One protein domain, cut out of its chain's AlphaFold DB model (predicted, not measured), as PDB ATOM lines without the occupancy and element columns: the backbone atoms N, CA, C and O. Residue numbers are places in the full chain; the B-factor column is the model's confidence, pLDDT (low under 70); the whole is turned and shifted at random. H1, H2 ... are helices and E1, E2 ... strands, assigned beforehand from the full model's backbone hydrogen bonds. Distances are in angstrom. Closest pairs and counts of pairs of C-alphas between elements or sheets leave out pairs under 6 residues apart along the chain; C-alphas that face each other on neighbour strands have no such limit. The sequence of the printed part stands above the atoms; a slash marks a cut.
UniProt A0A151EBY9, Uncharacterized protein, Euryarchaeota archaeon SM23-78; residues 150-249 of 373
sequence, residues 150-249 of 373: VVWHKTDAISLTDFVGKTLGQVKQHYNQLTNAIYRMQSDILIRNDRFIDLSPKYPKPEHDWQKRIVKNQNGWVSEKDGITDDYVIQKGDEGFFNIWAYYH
ATOM      1  N   VAL A 150      30.045  -5.825  43.465       95.50
ATOM      2  CA  VAL A 150      30.894  -4.788  42.887       95.50
ATOM      3  C   VAL A 150      31.681  -5.419  41.743       95.50
ATOM      4  O   VAL A 150      32.426  -6.379  41.950       95.50
ATOM      5  N   VAL A 151      31.514  -4.883  40.535       95.69
ATOM      6  CA  VAL A 151      32.190  -5.384  39.332       95.69
ATOM      7  C   VAL A 151      33.461  -4.585  39.075       95.69
ATOM      8  O   VAL A 151      33.461  -3.352  39.077       95.69
ATOM      9  N   TRP A 152      34.546  -5.304  38.819       95.06
ATOM     10  CA  TRP A 152      35.821  -4.774  38.366       95.06
ATOM     11  C   TRP A 152      36.093  -5.244  36.950       95.06
ATOM     12  O   TRP A 152      36.201  -6.442  36.707       95.06
ATOM     13  N   HIS A 153      36.238  -4.295  36.031       94.88
ATOM     14  CA  HIS A 153      36.585  -4.569  34.643       94.88
ATOM     15  C   HIS A 153      37.980  -4.027  34.343       94.88
ATOM     16  O   HIS A 153      38.238  -2.834  34.515       94.88
ATOM     17  N   LYS A 154      38.868  -4.895  33.857       95.44
ATOM     18  CA  LYS A 154      40.166  -4.495  33.310       95.44
ATOM     19  C   LYS A 154      40.481  -5.252  32.030       95.44
ATOM     20  O   LYS A 154      39.933  -6.322  31.781       95.44
ATOM     21  N   THR A 155      41.412  -4.710  31.259       96.19
ATOM     22  CA  THR A 155      42.037  -5.405  30.135       96.19
ATOM     23  C   THR A 155      43.484  -5.705  30.470       96.19
ATOM     24  O   THR A 155      44.158  -4.839  31.028       96.19
ATOM     25  N   ASP A 156      43.966  -6.893  30.130       97.50
ATOM     26  CA  ASP A 156      45.324  -7.307  30.475       97.50
ATOM     27  C   ASP A 156      45.941  -8.187  29.386       97.50
ATOM     28  O   ASP A 156      45.238  -8.967  28.738       97.50
ATOM     29  N   ALA A 157      47.256  -8.072  29.208       97.56
ATOM     30  CA  ALA A 157      48.032  -8.977  28.369       97.56
ATOM     31  C   ALA A 157      48.625 -10.066  29.269       97.56
ATOM     32  O   ALA A 157      49.519  -9.811  30.073       97.56
ATOM     33  N   ILE A 158      48.097 -11.283  29.165       98.06
ATOM     34  CA  ILE A 158      48.491 -12.407  30.012       98.06
ATOM     35  C   ILE A 158      49.470 -13.296  29.250       98.06
ATOM     36  O   ILE A 158      49.163 -13.771  28.157       98.06
ATOM     37  N   SER A 159      50.635 -13.567  29.841       98.12
ATOM     38  CA  SER A 159      51.596 -14.538  29.303       98.12
ATOM     39  C   SER A 159      50.963 -15.924  29.183       98.12
ATOM     40  O   SER A 159      50.423 -16.452  30.153       98.12
ATOM     41  N   LEU A 160      51.084 -16.543  28.009       98.38
ATOM     42  CA  LEU A 160      50.575 -17.892  27.738       98.38
ATOM     43  C   LEU A 160      51.679 -18.954  27.827       98.38
ATOM     44  O   LEU A 160      51.552 -20.046  27.276       98.38
ATOM     45  N   THR A 161      52.777 -18.651  28.525       98.31
ATOM     46  CA  THR A 161      53.948 -19.541  28.615       98.31
ATOM     47  C   THR A 161      53.601 -20.915  29.196       98.31
ATOM     48  O   THR A 161      54.105 -21.926  28.708       98.31
ATOM     49  N   ASP A 162      52.680 -20.982  30.160       98.31
ATOM     50  CA  ASP A 162      52.236 -22.245  30.771       98.31
ATOM     51  C   ASP A 162      51.362 -23.102  29.834       98.31
ATOM     52  O   ASP A 162      51.097 -24.273  30.109       98.31
ATOM     53  N   PHE A 163      50.948 -22.543  28.693       98.44
ATOM     54  CA  PHE A 163      50.115 -23.202  27.689       98.44
ATOM     55  C   PHE A 163      50.873 -23.554  26.408       98.44
ATOM     56  O   PHE A 163      50.247 -23.989  25.445       98.44
ATOM     57  N   VAL A 164      52.201 -23.406  26.360       98.69
ATOM     58  CA  VAL A 164      52.991 -23.752  25.165       98.69
ATOM     59  C   VAL A 164      52.711 -25.195  24.722       98.69
ATOM     60  O   VAL A 164      52.811 -26.140  25.503       98.69
ATOM     61  N   GLY A 165      52.351 -25.361  23.446       98.19
ATOM     62  CA  GLY A 165      51.954 -26.642  22.854       98.19
ATOM     63  C   GLY A 165      50.470 -27.002  23.009       98.19
ATOM     64  O   GLY A 165      50.032 -27.994  22.427       98.19
ATOM     65  N   LYS A 166      49.683 -26.223  23.759       98.62
ATOM     66  CA  LYS A 166      48.214 -26.313  23.789       98.62
ATOM     67  C   LYS A 166      47.607 -25.479  22.671       98.62
ATOM     68  O   LYS A 166      48.246 -24.558  22.167       98.62
ATOM     69  N   THR A 167      46.375 -25.790  22.286       98.62
ATOM     70  CA  THR A 167      45.637 -24.958  21.332       98.62
ATOM     71  C   THR A 167      44.984 -23.765  22.031       98.62
ATOM     72  O   THR A 167      44.688 -23.818  23.227       98.62
ATOM     73  N   LEU A 168      44.712 -22.689  21.296       98.12
ATOM     74  CA  LEU A 168      44.017 -21.509  21.808       98.12
ATOM     75  C   LEU A 168      42.632 -21.859  22.372       98.12
ATOM     76  O   LEU A 168      42.240 -21.331  23.410       98.12
ATOM     77  N   GLY A 169      41.918 -22.804  21.755       97.88
ATOM     78  CA  GLY A 169      40.652 -23.323  22.271       97.88
ATOM     79  C   GLY A 169      40.797 -23.971  23.652       97.88
ATOM     80  O   GLY A 169      39.965 -23.743  24.528       97.88
ATOM     81  N   GLN A 170      41.890 -24.707  23.896       98.38
ATOM     82  CA  GLN A 170      42.188 -25.271  25.220       98.38
ATOM     83  C   GLN A 170      42.509 -24.182  26.250       98.38
ATOM     84  O   GLN A 170      42.103 -24.304  27.407       98.38
ATOM     85  N   VAL A 171      43.192 -23.106  25.844       98.31
ATOM     86  CA  VAL A 171      43.438 -21.936  26.704       98.31
ATOM     87  C   VAL A 171      42.120 -21.266  27.082       98.31
ATOM     88  O   VAL A 171      41.840 -21.093  28.267       98.31
ATOM     89  N   LYS A 172      41.267 -20.950  26.099       97.25
ATOM     90  CA  LYS A 172      39.934 -20.372  26.336       97.25
ATOM     91  C   LYS A 172      39.105 -21.261  27.268       97.25
ATOM     92  O   LYS A 172      38.518 -20.765  28.223       97.25
ATOM     93  N   GLN A 173      39.111 -22.578  27.048       97.38
ATOM     94  CA  GLN A 173      38.422 -23.533  27.917       97.38
ATOM     95  C   GLN A 173      38.961 -23.514  29.355       97.38
ATOM     96  O   GLN A 173      38.162 -23.542  30.287       97.38
ATOM     97  N   HIS A 174      40.282 -23.452  29.545       97.94
ATOM     98  CA  HIS A 174      40.888 -23.353  30.874       97.94
ATOM     99  C   HIS A 174      40.419 -22.091  31.609       97.94
ATOM    100  O   HIS A 174      39.948 -22.174  32.739       97.94
ATOM    101  N   TYR A 175      40.482 -20.931  30.953       97.31
ATOM    102  CA  TYR A 175      40.039 -19.669  31.545       97.31
ATOM    103  C   TYR A 175      38.526 -19.627  31.811       97.31
ATOM    104  O   TYR A 175      38.109 -19.070  32.823       97.31
ATOM    105  N   ASN A 176      37.708 -20.283  30.981       96.00
ATOM    106  CA  ASN A 176      36.265 -20.427  31.209       96.00
ATOM    107  C   ASN A 176      35.918 -21.299  32.431       96.00
ATOM    108  O   ASN A 176      34.790 -21.246  32.916       96.00
ATOM    109  N   GLN A 177      36.850 -22.126  32.914       96.81
ATOM    110  CA  GLN A 177      36.665 -22.945  34.119       96.81
ATOM    111  C   GLN A 177      37.026 -22.197  35.405       96.81
ATOM    112  O   GLN A 177      36.696 -22.669  36.494       96.81
ATOM    113  N   LEU A 178      37.708 -21.054  35.300       97.38
ATOM    114  CA  LEU A 178      38.052 -20.252  36.462       97.38
ATOM    115  C   LEU A 178      36.796 -19.612  37.055       97.38
ATOM    116  O   LEU A 178      35.911 -19.138  36.345       97.38
ATOM    117  N   THR A 179      36.724 -19.599  38.383       98.06
ATOM    118  CA  THR A 179      35.568 -19.075  39.122       98.06
ATOM    119  C   THR A 179      35.828 -17.695  39.711       98.06
ATOM    120  O   THR A 179      34.913 -17.060  40.212       98.06
ATOM    121  N   ASN A 180      37.059 -17.190  39.694       97.88
ATOM    122  CA  ASN A 180      37.408 -15.908  40.317       97.88
ATOM    123  C   ASN A 180      37.064 -14.689  39.442       97.88
ATOM    124  O   ASN A 180      36.977 -13.574  39.949       97.88
ATOM    125  N   ALA A 181      36.902 -14.876  38.134       98.00
ATOM    126  CA  ALA A 181      36.531 -13.826  37.196       98.00
ATOM    127  C   ALA A 181      36.019 -14.441  35.891       98.00
ATOM    128  O   ALA A 181      36.266 -15.610  35.602       98.00
ATOM    129  N   ILE A 182      35.348 -13.630  35.080       97.25
ATOM    130  CA  ILE A 182      35.065 -13.953  33.683       97.25
ATOM    131  C   ILE A 182      36.235 -13.447  32.845       97.25
ATOM    132  O   ILE A 182      36.551 -12.257  32.870       97.25
ATOM    133  N   TYR A 183      36.854 -14.348  32.091       97.50
ATOM    134  CA  TYR A 183      37.977 -14.059  31.206       97.50
ATOM    135  C   TYR A 183      37.520 -14.175  29.756       97.50
ATOM    136  O   TYR A 183      37.064 -15.232  29.326       97.50
ATOM    137  N   ARG A 184      37.672 -13.104  28.978       95.38
ATOM    138  CA  ARG A 184      37.297 -13.093  27.562       95.38
ATOM    139  C   ARG A 184      38.424 -12.547  26.715       95.38
ATOM    140  O   ARG A 184      38.767 -11.373  26.830       95.38
ATOM    141  N   MET A 185      38.942 -13.370  25.814       95.94
ATOM    142  CA  MET A 185      39.880 -12.882  24.807       95.94
ATOM    143  C   MET A 185      39.166 -12.000  23.781       95.94
ATOM    144  O   MET A 185      38.057 -12.326  23.353       95.94
ATOM    145  N   GLN A 186      39.792 -10.890  23.395       93.38
ATOM    146  CA  GLN A 186      39.272 -10.005  22.349       93.38
ATOM    147  C   GLN A 186      39.588 -10.570  20.958       93.38
ATOM    148  O   GLN A 186      40.739 -10.891  20.671       93.38
ATOM    149  N   SER A 187      38.583 -10.697  20.089       91.31
ATOM    150  CA  SER A 187      38.726 -11.329  18.764       91.31
ATOM    151  C   SER A 187      39.628 -10.550  17.798       91.31
ATOM    152  O   SER A 187      40.221 -11.134  16.891       91.31
ATOM    153  N   ASP A 188      39.765  -9.239  17.996       92.38
ATOM    154  CA  ASP A 188      40.577  -8.332  17.185       92.38
ATOM    155  C   ASP A 188      42.040  -8.221  17.638       92.38
ATOM    156  O   ASP A 188      42.877  -7.795  16.843       92.38
ATOM    157  N   ILE A 189      42.370  -8.651  18.858       94.38
ATOM    158  CA  ILE A 189      43.738  -8.696  19.397       94.38
ATOM    159  C   ILE A 189      43.943  -9.958  20.243       94.38
ATOM    160  O   ILE A 189      44.092  -9.908  21.457       94.38
ATOM    161  N   LEU A 190      43.947 -11.125  19.594       95.81
ATOM    162  CA  LEU A 190      43.987 -12.412  20.291       95.81
ATOM    163  C   LEU A 190      45.365 -12.732  20.867       95.81
ATOM    164  O   LEU A 190      45.481 -12.982  22.064       95.81
ATOM    165  N   ILE A 191      46.391 -12.761  20.015       98.12
ATOM    166  CA  ILE A 191      47.743 -13.192  20.381       98.12
ATOM    167  C   ILE A 191      48.730 -12.076  20.082       98.12
ATOM    168  O   ILE A 191      48.707 -11.501  18.995       98.12
ATOM    169  N   ARG A 192      49.647 -11.825  21.011       98.00
ATOM    170  CA  ARG A 192      50.845 -11.031  20.764       98.00
ATOM    171  C   ARG A 192      52.090 -11.879  20.880       98.00
ATOM    172  O   ARG A 192      52.241 -12.639  21.827       98.00
ATOM    173  N   ASN A 193      52.988 -11.727  19.916       98.38
ATOM    174  CA  ASN A 193      54.336 -12.279  19.974       98.38
ATOM    175  C   ASN A 193      55.270 -11.402  19.138       98.38
ATOM    176  O   ASN A 193      54.893 -10.932  18.063       98.38
ATOM    177  N   ASP A 194      56.511 -11.233  19.586       98.19
ATOM    178  CA  ASP A 194      57.505 -10.431  18.873       98.19
ATOM    179  C   ASP A 194      57.803 -10.961  17.459       98.19
ATOM    180  O   ASP A 194      58.136 -10.178  16.571       98.19
ATOM    181  N   ARG A 195      57.600 -12.261  17.187       97.69
ATOM    182  CA  ARG A 195      57.734 -12.815  15.823       97.69
ATOM    183  C   ARG A 195      56.737 -12.230  14.819       97.69
ATOM    184  O   ARG A 195      56.942 -12.373  13.619       97.69
ATOM    185  N   PHE A 196      55.641 -11.646  15.301       97.25
ATOM    186  CA  PHE A 196      54.620 -11.014  14.470       97.25
ATOM    187  C   PHE A 196      54.848  -9.509  14.304       97.25
ATOM    188  O   PHE A 196      54.060  -8.855  13.618       97.25
ATOM    189  N   ILE A 197      55.899  -8.945  14.913       97.38
ATOM    190  CA  ILE A 197      56.247  -7.541  14.719       97.38
ATOM    191  C   ILE A 197      56.675  -7.336  13.264       97.38
ATOM    192  O   ILE A 197      57.676  -7.882  12.800       97.38
ATOM    193  N   ASP A 198      55.920  -6.503  12.554       95.44
ATOM    194  CA  ASP A 198      56.194  -6.104  11.180       95.44
ATOM    195  C   ASP A 198      56.320  -4.579  11.114       95.44
ATOM    196  O   ASP A 198      55.330  -3.835  11.091       95.44
ATOM    197  N   LEU A 199      57.573  -4.123  11.087       95.56
ATOM    198  CA  LEU A 199      57.939  -2.713  10.964       95.56
ATOM    199  C   LEU A 199      57.964  -2.228   9.506       95.56
ATOM    200  O   LEU A 199      58.358  -1.091   9.244       95.56
ATOM    201  N   SER A 200      57.562  -3.060   8.537       94.19
ATOM    202  CA  SER A 200      57.458  -2.622   7.149       94.19
ATOM    203  C   SER A 200      56.356  -1.567   6.996       94.19
ATOM    204  O   SER A 200      55.350  -1.604   7.719       94.19
ATOM    205  N   PRO A 201      56.511  -0.615   6.056       93.88
ATOM    206  CA  PRO A 201      55.493   0.393   5.806       93.88
ATOM    207  C   PRO A 201      54.134  -0.250   5.512       93.88
ATOM    208  O   PRO A 201      54.025  -1.154   4.678       93.88
ATOM    209  N   LYS A 202      53.078   0.249   6.162       93.69
ATOM    210  CA  LYS A 202      51.700  -0.196   5.901       93.69
ATOM    211  C   LYS A 202      51.261   0.140   4.479       93.69
ATOM    212  O   LYS A 202      50.532  -0.626   3.855       93.69
ATOM    213  N   TYR A 203      51.732   1.276   3.971       93.12
ATOM    214  CA  TYR A 203      51.438   1.761   2.631       93.12
ATOM    215  C   TYR A 203      52.686   1.610   1.755       93.12
ATOM    216  O   TYR A 203      53.699   2.243   2.046       93.12
ATOM    217  N   PRO A 204      52.645   0.808   0.677       91.25
ATOM    218  CA  PRO A 204      53.818   0.554  -0.164       91.25
ATOM    219  C   PRO A 204      54.272   1.783  -0.971       91.25
ATOM    220  O   PRO A 204      55.415   1.841  -1.415       91.25
ATOM    221  N   LYS A 205      53.386   2.766  -1.169       94.38
ATOM    222  CA  LYS A 205      53.665   4.050  -1.826       94.38
ATOM    223  C   LYS A 205      52.989   5.175  -1.031       94.38
ATOM    224  O   LYS A 205      51.890   5.582  -1.394       94.38
ATOM    225  N   PRO A 206      53.566   5.609   0.099       93.25
ATOM    226  CA  PRO A 206      52.948   6.630   0.936       93.25
ATOM    227  C   PRO A 206      53.008   7.997   0.236       93.25
ATOM    228  O   PRO A 206      54.089   8.482  -0.093       93.25
ATOM    229  N   GLU A 207      51.852   8.623   0.030       96.38
ATOM    230  CA  GLU A 207      51.717   9.960  -0.571       96.38
ATOM    231  C   GLU A 207      51.841  11.071   0.483       96.38
ATOM    232  O   GLU A 207      52.291  12.176   0.185       96.38
ATOM    233  N   HIS A 208      51.504  10.766   1.740       96.19
ATOM    234  CA  HIS A 208      51.562  11.705   2.858       96.19
ATOM    235  C   HIS A 208      52.607  11.303   3.909       96.19
ATOM    236  O   HIS A 208      52.848  10.121   4.154       96.19
ATOM    237  N   ASP A 209      53.191  12.282   4.608       93.69
ATOM    238  CA  ASP A 209      54.236  12.024   5.614       93.69
ATOM    239  C   ASP A 209      53.761  11.177   6.798       93.69
ATOM    240  O   ASP A 209      54.526  10.372   7.328       93.69
ATOM    241  N   TRP A 210      52.489  11.293   7.190       94.06
ATOM    242  CA  TRP A 210      51.927  10.449   8.243       94.06
ATOM    243  C   TRP A 210      51.871   8.972   7.822       94.06
ATOM    244  O   TRP A 210      52.133   8.100   8.645       94.06
ATOM    245  N   GLN A 211      51.629   8.671   6.537       93.38
ATOM    246  CA  GLN A 211      51.600   7.295   6.022       93.38
ATOM    247  C   GLN A 211      52.980   6.636   6.081       93.38
ATOM    248  O   GLN A 211      53.069   5.434   6.318       93.38
ATOM    249  N   LYS A 212      54.056   7.421   5.923       90.44
ATOM    250  CA  LYS A 212      55.444   6.940   6.029       90.44
ATOM    251  C   LYS A 212      55.793   6.449   7.436       90.44
ATOM    252  O   LYS A 212      56.701   5.641   7.581       90.44
ATOM    253  N   ARG A 213      55.091   6.943   8.464       91.50
ATOM    254  CA  ARG A 213      55.312   6.578   9.875       91.50
ATOM    255  C   ARG A 213      54.469   5.389  10.330       91.50
ATOM    256  O   ARG A 213      54.684   4.893  11.428       91.50
ATOM    257  N   ILE A 214      53.507   4.943   9.520       92.25
ATOM    258  CA  ILE A 214      52.637   3.824   9.880       92.25
ATOM    259  C   ILE A 214      53.237   2.529   9.346       92.25
ATOM    260  O   ILE A 214      53.367   2.338   8.134       92.25
ATOM    261  N   VAL A 215      53.536   1.620  10.266       95.00
ATOM    262  CA  VAL A 215      53.984   0.262   9.961       95.00
ATOM    263  C   VAL A 215      52.828  -0.736  10.053       95.00
ATOM    264  O   VAL A 215      51.757  -0.406  10.569       95.00
ATOM    265  N   LYS A 216      53.007  -1.944   9.510       92.50
ATOM    266  CA  LYS A 216      51.938  -2.951   9.437       92.50
ATOM    267  C   LYS A 216      51.525  -3.502  10.799       92.50
ATOM    268  O   LYS A 216      50.327  -3.573  11.054       92.50
ATOM    269  N   ASN A 217      52.483  -3.854  11.659       94.75
ATOM    270  CA  ASN A 217      52.211  -4.406  12.985       94.75
ATOM    271  C   ASN A 217      53.345  -4.107  13.976       94.75
ATOM    272  O   ASN A 217      54.149  -4.975  14.301       94.75
ATOM    273  N   GLN A 218      53.420  -2.875  14.476       96.06
ATOM    274  CA  GLN A 218      54.478  -2.473  15.419       96.06
ATOM    275  C   GLN A 218      54.465  -3.237  16.748       96.06
ATOM    276  O   GLN A 218      55.504  -3.360  17.385       96.06
ATOM    277  N   ASN A 219      53.298  -3.726  17.168       96.44
ATOM    278  CA  ASN A 219      53.096  -4.277  18.507       96.44
ATOM    279  C   ASN A 219      53.001  -5.811  18.513       96.44
ATOM    280  O   ASN A 219      52.856  -6.397  19.580       96.44
ATOM    281  N   GLY A 220      53.057  -6.460  17.345       97.31
ATOM    282  CA  GLY A 220      53.038  -7.920  17.227       97.31
ATOM    283  C   GLY A 220      51.693  -8.580  17.546       97.31
ATOM    284  O   GLY A 220      51.679  -9.778  17.818       97.31
ATOM    285  N   TRP A 221      50.580  -7.837  17.528       97.62
ATOM    286  CA  TRP A 221      49.236  -8.387  17.746       97.62
ATOM    287  C   TRP A 221      48.691  -9.015  16.464       97.62
ATOM    288  O   TRP A 221      48.799  -8.423  15.392       97.62
ATOM    289  N   VAL A 222      48.094 -10.195  16.583       97.25
ATOM    290  CA  VAL A 222      47.407 -10.920  15.510       97.25
ATOM    291  C   VAL A 222      46.040 -11.405  15.996       97.25
ATOM    292  O   VAL A 222      45.806 -11.598  17.192       97.25
ATOM    293  N   SER A 223      45.120 -11.577  15.055       97.00
ATOM    294  CA  SER A 223      43.687 -11.770  15.284       97.00
ATOM    295  C   SER A 223      43.117 -12.919  14.444       97.00
ATOM    296  O   SER A 223      43.826 -13.541  13.650       97.00
ATOM    297  N   GLU A 224      41.808 -13.166  14.548       95.75
ATOM    298  CA  GLU A 224      41.103 -14.111  13.662       95.75
ATOM    299  C   GLU A 224      41.275 -13.776  12.176       95.75
ATOM    300  O   GLU A 224      41.382 -14.670  11.337       95.75
ATOM    301  N   LYS A 225      41.377 -12.484  11.838       95.75
ATOM    302  CA  LYS A 225      41.585 -12.025  10.454       95.75
ATOM    303  C   LYS A 225      42.956 -12.418   9.902       95.75
ATOM    304  O   LYS A 225      43.116 -12.486   8.687       95.75
ATOM    305  N   ASP A 226      43.907 -12.698  10.786       95.88
ATOM    306  CA  ASP A 226      45.264 -13.134  10.459       95.88
ATOM    307  C   ASP A 226      45.393 -14.670  10.466       95.88
ATOM    308  O   ASP A 226      46.492 -15.208  10.333       95.88
ATOM    309  N   GLY A 227      44.272 -15.390  10.612       96.31
ATOM    310  CA  GLY A 227      44.223 -16.852  10.627       96.31
ATOM    311  C   GLY A 227      44.428 -17.480  12.008       96.31
ATOM    312  O   GLY A 227      44.619 -18.693  12.092       96.31
ATOM    313  N   ILE A 228      44.389 -16.692  13.088       97.44
ATOM    314  CA  ILE A 228      44.425 -17.220  14.456       97.44
ATOM    315  C   ILE A 228      43.044 -17.775  14.812       97.44
ATOM    316  O   ILE A 228      42.099 -17.023  15.023       97.44
ATOM    317  N   THR A 229      42.929 -19.096  14.884       96.81
ATOM    318  CA  THR A 229      41.696 -19.799  15.273       96.81
ATOM    319  C   THR A 229      41.887 -20.532  16.600       96.81
ATOM    320  O   THR A 229      42.977 -20.533  17.174       96.81
ATOM    321  N   ASP A 230      40.850 -21.214  17.087       97.62
ATOM    322  CA  ASP A 230      40.949 -22.065  18.280       97.62
ATOM    323  C   ASP A 230      41.947 -23.231  18.127       97.62
ATOM    324  O   ASP A 230      42.409 -23.766  19.135       97.62
ATOM    325  N   ASP A 231      42.340 -23.581  16.898       98.19
ATOM    326  CA  ASP A 231      43.351 -24.608  16.609       98.19
ATOM    327  C   ASP A 231      44.790 -24.074  16.671       98.19
ATOM    328  O   ASP A 231      45.748 -24.848  16.607       98.19
ATOM    329  N   TYR A 232      44.966 -22.755  16.801       98.12
ATOM    330  CA  TYR A 232      46.281 -22.138  16.918       98.12
ATOM    331  C   TYR A 232      47.041 -22.715  18.116       98.12
ATOM    332  O   TYR A 232      46.575 -22.637  19.253       98.12
ATOM    333  N   VAL A 233      48.222 -23.287  17.875       98.56
ATOM    334  CA  VAL A 233      49.066 -23.859  18.930       98.56
ATOM    335  C   VAL A 233      49.912 -22.757  19.555       98.56
ATOM    336  O   VAL A 233      50.734 -22.146  18.869       98.56
ATOM    337  N   ILE A 234      49.738 -22.547  20.858       98.69
ATOM    338  CA  ILE A 234      50.484 -21.564  21.640       98.69
ATOM    339  C   ILE A 234      51.980 -21.857  21.560       98.69
ATOM    340  O   ILE A 234      52.436 -22.985  21.782       98.69
ATOM    341  N   GLN A 235      52.753 -20.815  21.284       98.50
ATOM    342  CA  GLN A 235      54.202 -20.872  21.173       98.50
ATOM    343  C   GLN A 235      54.866 -20.048  22.277       98.50
ATOM    344  O   GLN A 235      54.250 -19.217  22.942       98.50
ATOM    345  N   LYS A 236      56.167 -20.272  22.479       98.38
ATOM    346  CA  LYS A 236      56.945 -19.521  23.469       98.38
ATOM    347  C   LYS A 236      56.895 -18.016  23.170       98.38
ATOM    348  O   LYS A 236      57.158 -17.602  22.038       98.38
ATOM    349  N   GLY A 237      56.621 -17.222  24.204       97.88
ATOM    350  CA  GLY A 237      56.517 -15.763  24.116       97.88
ATOM    351  C   GLY A 237      55.152 -15.247  23.658       97.88
ATOM    352  O   GLY A 237      55.014 -14.042  23.491       97.88
ATOM    353  N   ASP A 238      54.168 -16.127  23.439       98.56
ATOM    354  CA  ASP A 238      52.798 -15.693  23.171       98.56
ATOM    355  C   ASP A 238      52.169 -15.080  24.435       98.56
ATOM    356  O   ASP A 238      52.257 -15.635  25.535       98.56
ATOM    357  N   GLU A 239      51.489 -13.955  24.252       98.62
ATOM    358  CA  GLU A 239      50.625 -13.296  25.229       98.62
ATOM    359  C   GLU A 239      49.194 -13.260  24.676       98.62
ATOM    360  O   GLU A 239      49.000 -13.078  23.474       98.62
ATOM    361  N   GLY A 240      48.189 -13.430  25.532       98.00
ATOM    362  CA  GLY A 240      46.778 -13.284  25.177       98.00
ATOM    363  C   GLY A 240      46.198 -11.994  25.743       98.00
ATOM    364  O   GLY A 240      46.459 -11.677  26.903       98.00
ATOM    365  N   PHE A 241      45.398 -11.255  24.968       97.50
ATOM    366  CA  PHE A 241      44.705 -10.068  25.482       97.50
ATOM    367  C   PHE A 241      43.318 -10.427  26.007       97.50
ATOM    368  O   PHE A 241      42.454 -10.874  25.248       97.50
ATOM    369  N   PHE A 242      43.088 -10.208  27.298       97.75
ATOM    370  CA  PHE A 242      41.839 -10.550  27.969       97.75
ATOM    371  C   PHE A 242      41.129  -9.307  28.490       97.75
ATOM    372  O   PHE A 242      41.733  -8.481  29.169       97.75
ATOM    373  N   ASN A 243      39.821  -9.228  28.258       96.94
ATOM    374  CA  ASN A 243      38.913  -8.515  29.146       96.94
ATOM    375  C   ASN A 243      38.619  -9.409  30.355       96.94
ATOM    376  O   ASN A 243      38.311 -10.593  30.196       96.94
ATOM    377  N   ILE A 244      38.713  -8.843  31.551       97.50
ATOM    378  CA  ILE A 244      38.576  -9.565  32.811       97.50
ATOM    379  C   ILE A 244      37.526  -8.847  33.652       97.50
ATOM    380  O   ILE A 244      37.722  -7.680  33.999       97.50
ATOM    381  N   TRP A 245      36.441  -9.550  33.992       97.25
ATOM    382  CA  TRP A 245      35.422  -9.087  34.939       97.25
ATOM    383  C   TRP A 245      35.517  -9.884  36.229       97.25
ATOM    384  O   TRP A 245      35.127 -11.051  36.280       97.25
ATOM    385  N   ALA A 246      36.050  -9.255  37.269       97.25
ATOM    386  CA  ALA A 246      36.060  -9.799  38.616       97.25
ATOM    387  C   ALA A 246      34.865  -9.247  39.400       97.25
ATOM    388  O   ALA A 246      34.486  -8.087  39.245       97.25
ATOM    389  N   TYR A 247      34.285 -10.086  40.248       97.75
ATOM    390  CA  TYR A 247      33.104  -9.755  41.034       97.75
ATOM    391  C   TYR A 247      33.472  -9.856  42.506       97.75
ATOM    392  O   TYR A 247      34.081 -10.835  42.933       97.75
ATOM    393  N   TYR A 248      33.122  -8.844  43.288       98.00
ATOM    394  CA  TYR A 248      33.446  -8.775  44.705       98.00
ATOM    395  C   TYR A 248      32.185  -8.498  45.512       98.00
ATOM    396  O   TYR A 248      31.330  -7.725  45.085       98.00
ATOM    397  N   HIS A 249      32.104  -9.072  46.709       98.00
ATOM    398  CA  HIS A 249      31.215  -8.544  47.746       98.00
ATOM    399  C   HIS A 249      31.678  -7.138  48.138       98.00
ATOM    400  O   HIS A 249      32.885  -6.886  48.152       98.00
TER     401      HIS A 249
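What this domain is: This is residues 150 to 249 of the 373 residues of an uncharacterized protein of Euryarchaeota archaeon SM23-78 (UniProt A0A151EBY9). Picture a strongly twisted sheet of three strands, E1, E5 and E2, with helix H1 over its edge strand E2, and a narrow arm made of the small strand pair E3 and E4 with the short helix H2 at its far end. Long links with no named element, residues 186 to 197 and 218 to 238, lie between sheet and arm. The printed part has 100 residues, with five named strands and two named helices in the order E1 H1 E2 E3 H2 E4 E5; the class is mixed, helices and strands, with 45 residues in named elements, under half. Both sheets are antiparallel, in the orders E1 - E5 - E2 and E3 - E4. The whole is loose, with a radius of gyration of the C-alphas of 16.3 A, and elongated, spanning 55 by 34 by 19 A.

Where its parts are: Find C-alpha 150 at (30.894, -4.788, 42.887); from there E1, residues 150 to 159, runs 26.6 A and bends by 58 degrees at residue 155. E5, residues 239 to 248, runs 26.4 A, bends by 52 degrees at residue 243 and ends at C-alpha 248, (33.446, -8.775, 44.705). Look next at E2, residues 181 to 185, 12.9 A long, and H1, residues 168 to 176, 12.2 A long. In the arm find E3, residues 198 to 201, E4, residues 215 to 217, and H2, residues 209 to 212, which begins at C-alpha 209, (54.236, 12.024, 5.614).

How they stand to each other: Start at E5, the inner strand. E1 is its antiparallel neighbour at 160 degrees, with N 154 and O 244 at 3.0 A; the C-alphas of Thr 155 and Asn 243, where both strands bend, face each other at 4.5 A. E2 is its other antiparallel neighbour at 154 degrees, with N 184 and O 243 at 2.9 A. H1 is on this sheet at a height of 9.3 A, over E2 and only just not over E5, on which 2 of its C-alphas fall; it runs along E2 at 11 degrees on the local plane. The closest C-alphas of H1 and E2 are those of Tyr 175 and Tyr 183, 6.0 A apart. E1, H1 and E2 form a split strand-helix-strand unit, two strands running the same way with E5 between them, and its crossover is right-handed. In the arm, E3 and E4 are antiparallel at 153 degrees, with N 216 and O 200 at 3.0 A. The closest C-alphas of E3 and H2 are those of Pro 201 and Lys 212, 6.6 A apart. H2 is not on the three-stranded sheet, and E2 and E3 are apart, as are E4 and E5. In H1 every O i to N i+4 pair is within hydrogen-bond range; H2 is too short for one, and its one O i to N i+3 pair is within range.

The domain as a whole: The two C-alphas farthest apart are those of Lys 205 and His 249, 55.9 A, while those of Val 150 and His 249 are 6.1 A apart. The printed part has no cut. The links E2 to E3, of 12 residues, and E4 to E5, of 21, are long. The mean pLDDT of the printed part is 96.5, and no printed residue is under 70.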